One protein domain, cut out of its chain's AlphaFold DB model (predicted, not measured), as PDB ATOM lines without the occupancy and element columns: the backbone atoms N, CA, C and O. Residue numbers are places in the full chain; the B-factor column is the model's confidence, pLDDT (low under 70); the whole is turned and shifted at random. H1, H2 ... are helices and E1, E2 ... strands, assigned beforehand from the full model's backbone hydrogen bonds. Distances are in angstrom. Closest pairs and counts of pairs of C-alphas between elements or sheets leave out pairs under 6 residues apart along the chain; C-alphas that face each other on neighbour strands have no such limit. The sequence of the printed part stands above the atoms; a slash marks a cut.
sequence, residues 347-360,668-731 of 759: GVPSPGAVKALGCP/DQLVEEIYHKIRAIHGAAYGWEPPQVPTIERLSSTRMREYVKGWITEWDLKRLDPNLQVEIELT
ATOM      1  N   GLY A 347      99.244 105.657  71.421       87.38
ATOM      2  CA  GLY A 347      98.094 106.478  71.040       87.38
ATOM      3  C   GLY A 347      97.428 106.035  69.731       87.38
ATOM      4  O   GLY A 347      96.815 106.864  69.061       87.38
ATOM      5  N   VAL A 348      97.559 104.757  69.367       86.00
ATOM      6  CA  VAL A 348      97.007 104.159  68.146       86.00
ATOM      7  C   VAL A 348      95.657 103.496  68.446       86.00
ATOM      8  O   VAL A 348      95.562 102.686  69.372       86.00
ATOM      9  N   PRO A 349      94.605 103.774  67.659       82.12
ATOM     10  CA  PRO A 349      93.310 103.108  67.778       82.12
ATOM     11  C   PRO A 349      93.327 101.741  67.078       82.12
ATOM     12  O   PRO A 349      92.786 101.589  65.984       82.12
ATOM     13  N   SER A 350      93.970 100.747  67.689       85.75
ATOM     14  CA  SER A 350      93.989  99.385  67.143       85.75
ATOM     15  C   SER A 350      92.592  98.735  67.163       85.75
ATOM     16  O   SER A 350      91.767  99.078  68.024       85.75
ATOM     17  N   PRO A 351      92.312  97.757  66.278       83.00
ATOM     18  CA  PRO A 351      91.074  96.977  66.317       83.00
ATOM     19  C   PRO A 351      90.810  96.368  67.702       83.00
ATOM     20  O   PRO A 351      89.681  96.422  68.206       83.00
ATOM     21  N   GLY A 352      91.858  95.843  68.353       84.81
ATOM     22  CA  GLY A 352      91.782  95.320  69.716       84.81
ATOM     23  C   GLY A 352      91.380  96.388  70.737       84.81
ATOM     24  O   GLY A 352      90.460  96.167  71.531       84.81
ATOM     25  N   ALA A 353      92.012  97.566  70.700       87.88
ATOM     26  CA  ALA A 353      91.711  98.655  71.630       87.88
ATOM     27  C   ALA A 353      90.283  99.181  71.448       87.88
ATOM     28  O   ALA A 353      89.565  99.412  72.422       87.88
ATOM     29  N   VAL A 354      89.829  99.309  70.204       89.25
ATOM     30  CA  VAL A 354      88.479  99.789  69.888       89.25
ATOM     31  C   VAL A 354      87.415  98.795  70.325       89.25
ATOM     32  O   VAL A 354      86.405  99.196  70.909       89.25
ATOM     33  N   LYS A 355      87.655  97.496  70.125       87.44
ATOM     34  CA  LYS A 355      86.771  96.440  70.628       87.44
ATOM     35  C   LYS A 355      86.695  96.443  72.157       87.44
ATOM     36  O   LYS A 355      85.604  96.294  72.704       87.44
ATOM     37  N   ALA A 356      87.823  96.635  72.838       86.69
ATOM     38  CA  ALA A 356      87.892  96.607  74.297       86.69
ATOM     39  C   ALA A 356      87.241  97.840  74.954       86.69
ATOM     40  O   ALA A 356      86.514  97.717  75.942       86.69
ATOM     41  N   LEU A 357      87.470  99.035  74.404       86.88
ATOM     42  CA  LEU A 357      86.945 100.279  74.973       86.88
ATOM     43  C   LEU A 357      85.507 100.577  74.517       86.88
ATOM     44  O   LEU A 357      84.736 101.185  75.266       86.88
ATOM     45  N   GLY A 358      85.109 100.089  73.339       85.50
ATOM     46  CA  GLY A 358      83.855 100.446  72.678       85.50
ATOM     47  C   GLY A 358      83.945 101.819  72.010       85.50
ATOM     48  O   GLY A 358      85.017 102.401  71.915       85.50
ATOM     49  N   CYS A 359      82.824 102.372  71.542       81.50
ATOM     50  CA  CYS A 359      82.810 103.715  70.946       81.50
ATOM     51  C   CYS A 359      81.786 104.616  71.649       81.50
ATOM     52  O   CYS A 359      80.592 104.288  71.589       81.50
ATOM     53  N   PRO A 360      82.225 105.747  72.238       79.31
ATOM     54  CA  PRO A 360      81.398 106.623  73.067       79.31
ATOM     55  C   PRO A 360      80.612 107.693  72.289       79.31
ATOM     56  O   PRO A 360      80.151 108.662  72.879       79.31
ATOM     57  N   ASP A 668      82.630 112.912  82.812       83.56
ATOM     58  CA  ASP A 668      83.119 112.218  84.018       83.56
ATOM     59  C   ASP A 668      82.805 110.718  84.046       83.56
ATOM     60  O   ASP A 668      83.702 109.902  84.254       83.56
ATOM     61  N   GLN A 669      81.552 110.350  83.766       86.75
ATOM     62  CA  GLN A 669      81.135 108.948  83.754       86.75
ATOM     63  C   GLN A 669      81.900 108.131  82.698       86.75
ATOM     64  O   GLN A 669      82.330 107.015  82.976       86.75
ATOM     65  N   LEU A 670      82.130 108.687  81.505       86.38
ATOM     66  CA  LEU A 670      82.897 108.006  80.461       86.38
ATOM     67  C   LEU A 670      84.363 107.815  80.863       86.38
ATOM     68  O   LEU A 670      84.939 106.759  80.603       86.38
ATOM     69  N   VAL A 671      84.969 108.829  81.486       88.94
ATOM     70  CA  VAL A 671      86.356 108.758  81.967       88.94
ATOM     71  C   VAL A 671      86.491 107.652  83.011       88.94
ATOM     72  O   VAL A 671      87.412 106.844  82.917       88.94
ATOM     73  N   GLU A 672      85.556 107.564  83.956       90.00
ATOM     74  CA  GLU A 672      85.532 106.524  84.990       90.00
ATOM     75  C   GLU A 672      85.312 105.119  84.400       90.00
ATOM     76  O   GLU A 672      86.039 104.176  84.724       90.00
ATOM     77  N   GLU A 673      84.375 104.972  83.461       90.62
ATOM     78  CA  GLU A 673      84.134 103.705  82.765       90.62
ATOM     79  C   GLU A 673      85.374 103.226  81.994       90.62
ATOM     80  O   GLU A 673      85.760 102.054  82.089       90.62
ATOM     81  N   ILE A 674      86.022 104.118  81.236       91.06
ATOM     82  CA  ILE A 674      87.238 103.778  80.490       91.06
ATOM     83  C   ILE A 674      88.397 103.487  81.452       91.06
ATOM     84  O   ILE A 674      89.131 102.525  81.224       91.06
ATOM     85  N   TYR A 675      88.536 104.243  82.544       93.12
ATOM     86  CA  TYR A 675      89.544 103.996  83.577       93.12
ATOM     87  C   TYR A 675      89.468 102.562  84.106       93.12
ATOM     88  O   TYR A 675      90.464 101.835  84.095       93.12
ATOM     89  N   HIS A 676      88.275 102.118  84.511       93.50
ATOM     90  CA  HIS A 676      88.079 100.767  85.032       93.50
ATOM     91  C   HIS A 676      88.338  99.683  83.983       93.50
ATOM     92  O   HIS A 676      88.957  98.667  84.306       93.50
ATOM     93  N   LYS A 677      87.930  99.908  82.726       94.12
ATOM     94  CA  LYS A 677      88.230  98.986  81.621       94.12
ATOM     95  C   LYS A 677      89.732  98.853  81.391       94.12
ATOM     96  O   LYS A 677      90.236  97.734  81.360       94.12
ATOM     97  N   ILE A 678      90.459  99.965  81.269       94.44
ATOM     98  CA  ILE A 678      91.909  99.929  81.019       94.44
ATOM     99  C   ILE A 678      92.644  99.337  82.219       94.44
ATOM    100  O   ILE A 678      93.544  98.529  82.017       94.44
ATOM    101  N   ARG A 679      92.229  99.642  83.454       94.88
ATOM    102  CA  ARG A 679      92.787  99.017  84.663       94.88
ATOM    103  C   ARG A 679      92.649  97.493  84.623       94.88
ATOM    104  O   ARG A 679      93.613  96.787  84.905       94.88
ATOM    105  N   ALA A 680      91.475  96.980  84.252       93.56
ATOM    106  CA  ALA A 680      91.245  95.542  84.128       93.56
ATOM    107  C   ALA A 680      92.100  94.915  83.012       93.56
ATOM    108  O   ALA A 680      92.727  93.881  83.230       93.56
ATOM    109  N   ILE A 681      92.181  95.568  81.848       92.75
ATOM    110  CA  ILE A 681      93.005  95.128  80.710       92.75
ATOM    111  C   ILE A 681      94.491  95.122  81.085       92.75
ATOM    112  O   ILE A 681      95.189  94.160  80.787       92.75
ATOM    113  N   HIS A 682      94.984  96.163  81.763       93.12
ATOM    114  CA  HIS A 682      96.380  96.263  82.203       93.12
ATOM    115  C   HIS A 682      96.709  95.196  83.251       93.12
ATOM    116  O   HIS A 682      97.741  94.531  83.152       93.12
ATOM    117  N   GLY A 683      95.800  94.964  84.202       91.44
ATOM    118  CA  GLY A 683      95.931  93.887  85.179       91.44
ATOM    119  C   GLY A 683      95.998  92.502  84.532       91.44
ATOM    120  O   GLY A 683      96.896  91.725  84.850       91.44
ATOM    121  N   ALA A 684      95.120  92.224  83.563       89.88
ATOM    122  CA  ALA A 684      95.127  90.978  82.795       89.88
ATOM    123  C   ALA A 684      96.403  90.821  81.947       89.88
ATOM    124  O   ALA A 684      97.043  89.774  81.985       89.88
ATOM    125  N   ALA A 685      96.827  91.882  81.254       88.88
ATOM    126  CA  ALA A 685      98.024  91.893  80.409       88.88
ATOM    127  C   ALA A 685      99.305  91.506  81.168       88.88
ATOM    128  O   ALA A 685     100.222  90.918  80.589       88.88
ATOM    129  N   TYR A 686      99.388  91.854  82.454       86.56
ATOM    130  CA  TYR A 686     100.603  91.706  83.261       86.56
ATOM    131  C   TYR A 686     100.389  90.931  84.562       86.56
ATOM    132  O   TYR A 686     101.186  91.071  85.485       86.56
ATOM    133  N   GLY A 687      99.309  90.147  84.651       84.50
ATOM    134  CA  GLY A 687      99.053  89.236  85.767       84.50
ATOM    135  C   GLY A 687      99.138  89.881  87.155       84.50
ATOM    136  O   GLY A 687      99.626  89.242  88.091       84.50
ATOM    137  N   TRP A 688      98.703  91.137  87.289       88.31
ATOM    138  CA  TRP A 688      98.792  91.918  88.527       88.31
ATOM    139  C   TRP A 688      97.512  92.720  88.776       88.31
ATOM    140  O   TRP A 688      96.633  92.790  87.921       88.31
ATOM    141  N   GLU A 689      97.396  93.324  89.957       89.31
ATOM    142  CA  GLU A 689      96.283  94.208  90.306       89.31
ATOM    143  C   GLU A 689      96.781  95.659  90.325       89.31
ATOM    144  O   GLU A 689      97.382  96.078  91.318       89.31
ATOM    145  N   PRO A 690      96.558  96.449  89.253       91.62
ATOM    146  CA  PRO A 690      97.042  97.818  89.222       91.62
ATOM    147  C   PRO A 690      96.395  98.623  90.355       91.62
ATOM    148  O   PRO A 690      95.172  98.538  90.534       91.62
ATOM    149  N   PRO A 691      97.153  99.417  91.128       91.38
ATOM    150  CA  PRO A 691      96.580 100.241  92.183       91.38
ATOM    151  C   PRO A 691      95.670 101.321  91.594       91.38
ATOM    152  O   PRO A 691      95.754 101.658  90.407       91.38
ATOM    153  N   GLN A 692      94.798 101.884  92.431       90.50
ATOM    154  CA  GLN A 692      94.125 103.122  92.057       90.50
ATOM    155  C   GLN A 692      95.166 104.239  91.933       90.50
ATOM    156  O   GLN A 692      96.089 104.340  92.744       90.50
ATOM    157  N   VAL A 693      95.028 105.037  90.884       88.69
ATOM    158  CA  VAL A 693      95.945 106.124  90.538       88.69
ATOM    159  C   VAL A 693      95.131 107.399  90.363       88.69
ATOM    160  O   VAL A 693      93.992 107.311  89.886       88.69
ATOM    161  N   PRO A 694      95.653 108.561  90.785       78.69
ATOM    162  CA  PRO A 694      94.948 109.817  90.609       78.69
ATOM    163  C   PRO A 694      94.697 110.061  89.120       78.69
ATOM    164  O   PRO A 694      95.553 109.838  88.265       78.69
ATOM    165  N   THR A 695      93.491 110.513  88.787       68.38
ATOM    166  CA  THR A 695      93.245 111.049  87.450       68.38
ATOM    167  C   THR A 695      94.040 112.347  87.306       68.38
ATOM    168  O   THR A 695      94.046 113.153  88.237       68.38
ATOM    169  N   ILE A 696      94.685 112.552  86.150       71.56
ATOM    170  CA  ILE A 696      95.289 113.845  85.789       71.56
ATOM    171  C   ILE A 696      94.269 114.967  86.041       71.56
ATOM    172  O   ILE A 696      93.063 114.747  85.889       71.56
ATOM    173  N   GLU A 697      94.748 116.141  86.457       64.62
ATOM    174  CA  GLU A 697      93.903 117.294  86.767       64.62
ATOM    175  C   GLU A 697      92.885 117.540  85.640       64.62
ATOM    176  O   GLU A 697      93.242 117.674  84.466       64.62
ATOM    177  N   ARG A 698      91.597 117.517  86.008       61.25
ATOM    178  CA  ARG A 698      90.471 117.582  85.070       61.25
ATOM    179  C   ARG A 698      90.278 119.017  84.597       61.25
ATOM    180  O   ARG A 698      89.453 119.752  85.137       61.25
ATOM    181  N   LEU A 699      91.052 119.422  83.600       60.12
ATOM    182  CA  LEU A 699      90.838 120.683  82.904       60.12
ATOM    183  C   LEU A 699      89.787 120.481  81.808       60.12
ATOM    184  O   LEU A 699      89.641 119.393  81.251       60.12
ATOM    185  N   SER A 700      89.059 121.543  81.461       56.19
ATOM    186  CA  SER A 700      88.090 121.512  80.354       56.19
ATOM    187  C   SER A 700      88.732 121.187  78.998       56.19
ATOM    188  O   SER A 700      88.029 120.794  78.070       56.19
ATOM    189  N   SER A 701      90.055 121.333  78.882       65.25
ATOM    190  CA  SER A 701      90.851 121.023  77.693       65.25
ATOM    191  C   SER A 701      91.430 119.602  77.667       65.25
ATOM    192  O   SER A 701      91.961 119.210  76.627       65.25
ATOM    193  N   THR A 702      91.349 118.828  78.760       70.56
ATOM    194  CA  THR A 702      92.011 117.518  78.843       70.56
ATOM    195  C   THR A 702      91.337 116.498  77.926       70.56
ATOM    196  O   THR A 702      90.128 116.250  77.988       70.56
ATOM    197  N   ARG A 703      92.135 115.869  77.068       81.31
ATOM    198  CA  ARG A 703      91.687 114.950  76.017       81.31
ATOM    199  C   ARG A 703      91.708 113.504  76.505       81.31
ATOM    200  O   ARG A 703      92.514 113.119  77.346       81.31
ATOM    201  N   MET A 704      90.869 112.646  75.915       85.25
ATOM    202  CA  MET A 704      90.792 111.231  76.312       85.25
ATOM    203  C   MET A 704      92.147 110.515  76.186       85.25
ATOM    204  O   MET A 704      92.521 109.740  77.062       85.25
ATOM    205  N   ARG A 705      92.913 110.815  75.129       86.19
ATOM    206  CA  ARG A 705      94.267 110.268  74.923       86.19
ATOM    207  C   ARG A 705      95.222 110.595  76.079       86.19
ATOM    208  O   ARG A 705      96.039 109.747  76.426       86.19
ATOM    209  N   GLU A 706      95.114 111.781  76.675       87.50
ATOM    210  CA  GLU A 706      95.986 112.222  77.772       87.50
ATOM    211  C   GLU A 706      95.686 111.444  79.053       87.50
ATOM    212  O   GLU A 706      96.607 110.913  79.669       87.50
ATOM    213  N   TYR A 707      94.402 111.273  79.390       88.62
ATOM    214  CA  TYR A 707      93.977 110.418  80.503       88.62
ATOM    215  C   TYR A 707      94.490 108.984  80.346       88.62
ATOM    216  O   TYR A 707      95.128 108.450  81.252       88.62
ATOM    217  N   VAL A 708      94.267 108.378  79.173       90.75
ATOM    218  CA  VAL A 708      94.686 106.999  78.889       90.75
ATOM    219  C   VAL A 708      96.198 106.832  79.015       90.75
ATOM    220  O   VAL A 708      96.653 105.928  79.719       90.75
ATOM    221  N   LYS A 709      96.979 107.703  78.364       91.19
ATOM    222  CA  LYS A 709      98.441 107.656  78.454       91.19
ATOM    223  C   LYS A 709      98.923 107.893  79.884       91.19
ATOM    224  O   LYS A 709      99.832 107.200  80.316       91.19
ATOM    225  N   GLY A 710      98.303 108.811  80.625       92.00
ATOM    226  CA  GLY A 710      98.657 109.102  82.014       92.00
ATOM    227  C   GLY A 710      98.514 107.887  82.918       92.00
ATOM    228  O   GLY A 710      99.466 107.513  83.598       92.00
ATOM    229  N   TRP A 711      97.359 107.217  82.860       93.50
ATOM    230  CA  TRP A 711      97.117 106.011  83.651       93.50
ATOM    231  C   TRP A 711      98.081 104.884  83.290       93.50
ATOM    232  O   TRP A 711      98.643 104.251  84.181       93.50
ATOM    233  N   ILE A 712      98.304 104.647  81.992       94.12
ATOM    234  CA  ILE A 712      99.226 103.601  81.537       94.12
ATOM    235  C   ILE A 712     100.660 103.922  81.962       94.12
ATOM    236  O   ILE A 712     101.326 103.035  82.485       94.12
ATOM    237  N   THR A 713     101.123 105.164  81.800       92.69
ATOM    238  CA  THR A 713     102.462 105.591  82.232       92.69
ATOM    239  C   THR A 713     102.643 105.406  83.735       92.69
ATOM    240  O   THR A 713     103.652 104.843  84.160       92.69
ATOM    241  N   GLU A 714     101.668 105.807  84.551       92.69
ATOM    242  CA  GLU A 714     101.756 105.629  86.001       92.69
ATOM    243  C   GLU A 714     101.751 104.149  86.407       92.69
ATOM    244  O   GLU A 714     102.560 103.732  87.237       92.69
ATOM    245  N   TRP A 715     100.895 103.323  85.801       92.94
ATOM    246  CA  TRP A 715     100.868 101.882  86.056       92.94
ATOM    247  C   TRP A 715     102.122 101.160  85.566       92.94
ATOM    248  O   TRP A 715     102.598 100.248  86.239       92.94
ATOM    249  N   ASP A 716     102.680 101.562  84.429       91.31
ATOM    250  CA  ASP A 716     103.930 101.025  83.898       91.31
ATOM    251  C   ASP A 716     105.097 101.298  84.856       91.31
ATOM    252  O   ASP A 716     105.873 100.388  85.151       91.31
ATOM    253  N   LEU A 717     105.185 102.520  85.393       89.25
ATOM    254  CA  LEU A 717     106.203 102.911  86.368       89.25
ATOM    255  C   LEU A 717     105.996 102.229  87.729       89.25
ATOM    256  O   LEU A 717     106.949 101.692  88.290       89.25
ATOM    257  N   LYS A 718     104.756 102.150  88.228       88.62
ATOM    258  CA  LYS A 718     104.431 101.429  89.474       88.62
ATOM    259  C   LYS A 718     104.638  99.917  89.371       88.62
ATOM    260  O   LYS A 718     104.894  99.270  90.381       88.62
ATOM    261  N   ARG A 719     104.564  99.340  88.169       86.50
ATOM    262  CA  ARG A 719     104.921  97.930  87.932       86.50
ATOM    263  C   ARG A 719     106.430  97.694  88.035       86.50
ATOM    264  O   ARG A 719     106.836  96.575  88.329       86.50
ATOM    265  N   LEU A 720     107.248  98.711  87.760       81.12
ATOM    266  CA  LEU A 720     108.693  98.652  87.988       81.12
ATOM    267  C   LEU A 720     109.035  98.911  89.452       81.12
ATOM    268  O   LEU A 720     109.945  98.307  89.993       81.12
ATOM    269  N   ASP A 721     108.342  99.835  90.099       82.75
ATOM    270  CA  ASP A 721     108.618 100.192  91.483       82.75
ATOM    271  C   ASP A 721     107.307 100.582  92.176       82.75
ATOM    272  O   ASP A 721     106.843 101.714  92.026       82.75
ATOM    273  N   PRO A 722     106.681  99.658  92.933       81.19
ATOM    274  CA  PRO A 722     105.402  99.917  93.592       81.19
ATOM    275  C   PRO A 722     105.425 101.084  94.587       81.19
ATOM    276  O   PRO A 722     104.370 101.635  94.895       81.19
ATOM    277  N   ASN A 723     106.608 101.457  95.091       82.12
ATOM    278  CA  ASN A 723     106.782 102.555  96.044       82.12
ATOM    279  C   ASN A 723     107.079 103.897  95.358       82.12
ATOM    280  O   ASN A 723     107.199 104.917  96.041       82.12
ATOM    281  N   LEU A 724     107.213 103.912  94.029       82.56
ATOM    282  CA  LEU A 724     107.512 105.119  93.278       82.56
ATOM    283  C   LEU A 724     106.333 106.095  93.326       82.56
ATOM    284  O   LEU A 724     105.197 105.762  92.975       82.56
ATOM    285  N   GLN A 725     106.629 107.331  93.722       84.50
ATOM    286  CA  GLN A 725     105.722 108.451  93.519       84.50
ATOM    287  C   GLN A 725     105.885 108.951  92.089       84.50
ATOM    288  O   GLN A 725     106.988 109.303  91.680       84.50
ATOM    289  N   VAL A 726     104.783 108.937  91.344       86.12
ATOM    290  CA  VAL A 726     104.728 109.376  89.951       86.12
ATOM    291  C   VAL A 726     104.022 110.722  89.912       86.12
ATOM    292  O   VAL A 726     102.932 110.868  90.466       86.12
ATOM    293  N   GLU A 727     104.636 111.692  89.249       87.62
ATOM    294  CA  GLU A 727     104.068 113.009  89.008       87.62
ATOM    295  C   GLU A 727     104.003 113.242  87.498       87.62
ATOM    296  O   GLU A 727     105.007 113.528  86.844       87.62
ATOM    297  N   ILE A 728     102.801 113.084  86.940       87.62
ATOM    298  CA  ILE A 728     102.568 113.208  85.502       87.62
ATOM    299  C   ILE A 728     102.579 114.681  85.087       87.62
ATOM    300  O   ILE A 728     101.849 115.503  85.640       87.62
ATOM    301  N   GLU A 729     103.363 114.997  84.060       87.56
ATOM    302  CA  GLU A 729     103.307 116.259  83.334       87.56
ATOM    303  C   GLU A 729     102.759 116.068  81.915       87.56
ATOM    304  O   GLU A 729     103.037 115.072  81.239       87.56
ATOM    305  N   LEU A 730     101.970 117.052  81.475       85.44
ATOM    306  CA  LEU A 730     101.411 117.133  80.131       85.44
ATOM    307  C   LEU A 730     102.153 118.200  79.330       85.44
ATOM    308  O   LEU A 730     102.319 119.330  79.789       85.44
ATOM    309  N   THR A 731     102.561 117.857  78.112       81.88
ATOM    310  CA  THR A 731     103.075 118.827  77.141       81.88
ATOM    311  C   THR A 731     102.027 119.061  76.065       81.88
ATOM    312  O   THR A 731     101.671 118.138  75.335       81.88
TER     313      THR A 731
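Overview. This is residues 347 to 360 and 668 to 731 of the 759 residues of an uncharacterized protein of Nitrospirales bacterium (UniProt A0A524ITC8). Two long helices, H2 and H3, lie side by side and run the same way, slightly splayed, with the short helix H1 packed on H2 and the short strand E1 near H3, at the other side of the pair. A long unnamed stretch, residues 686 to 703, folds back from the end of H2 to the beginning of H3. The printed part has 78 residues with three named helices and one named strand, in the order H1, H2, H3, E1, and its class is mostly helix. It is compact, with a radius of gyration of the C-alphas of 12.6 A and spans of 34 by 30 by 22 A.

Arrangement. H1, residues 351 to 357, touches H2, residues 668 to 685, and H2 touches H1 with residues 674 to 678 alone. The closest C-alphas are those of Leu 357 and Ile 674, 6.5 A apart, and the two helices run opposite ways at a steep tilt of 56 degrees. H2 touches H3, residues 704 to 720, and the closest C-alphas are those of Tyr 675 and Val 708, 7.6 A apart. They run the same way at a tilt of 36 degrees, only just steep. E1, residues 728 to 730, pairs with no named strand; its closest C-alpha pair with H3 is Gly 710 and Ile 728, 6.7 A apart. H1 is apart from H3 and E1, and H2 from E1. In H1, H2 and H3 every O i to N i+4 pair is within hydrogen-bond range.

Along the chain. H1 begins at C-alpha 351, (91.074, 96.977, 66.317). H2 measures 25.5 A from first to last C-alpha and H3 24.8 A. E1 ends at C-alpha 730, (101.411, 117.133, 80.131).

Size, cuts and confidence. The C-alphas farthest apart, those of Cys 359 and Asn 723, are 34.7 A apart. Residues 361 to 667 are not printed, and C-alphas 360 and 668 are 12.4 A apart across this cut. The link from H2 to H3 is long, 18 residues. The pLDDT is under 70 at residue 695 and residues 697 to 701.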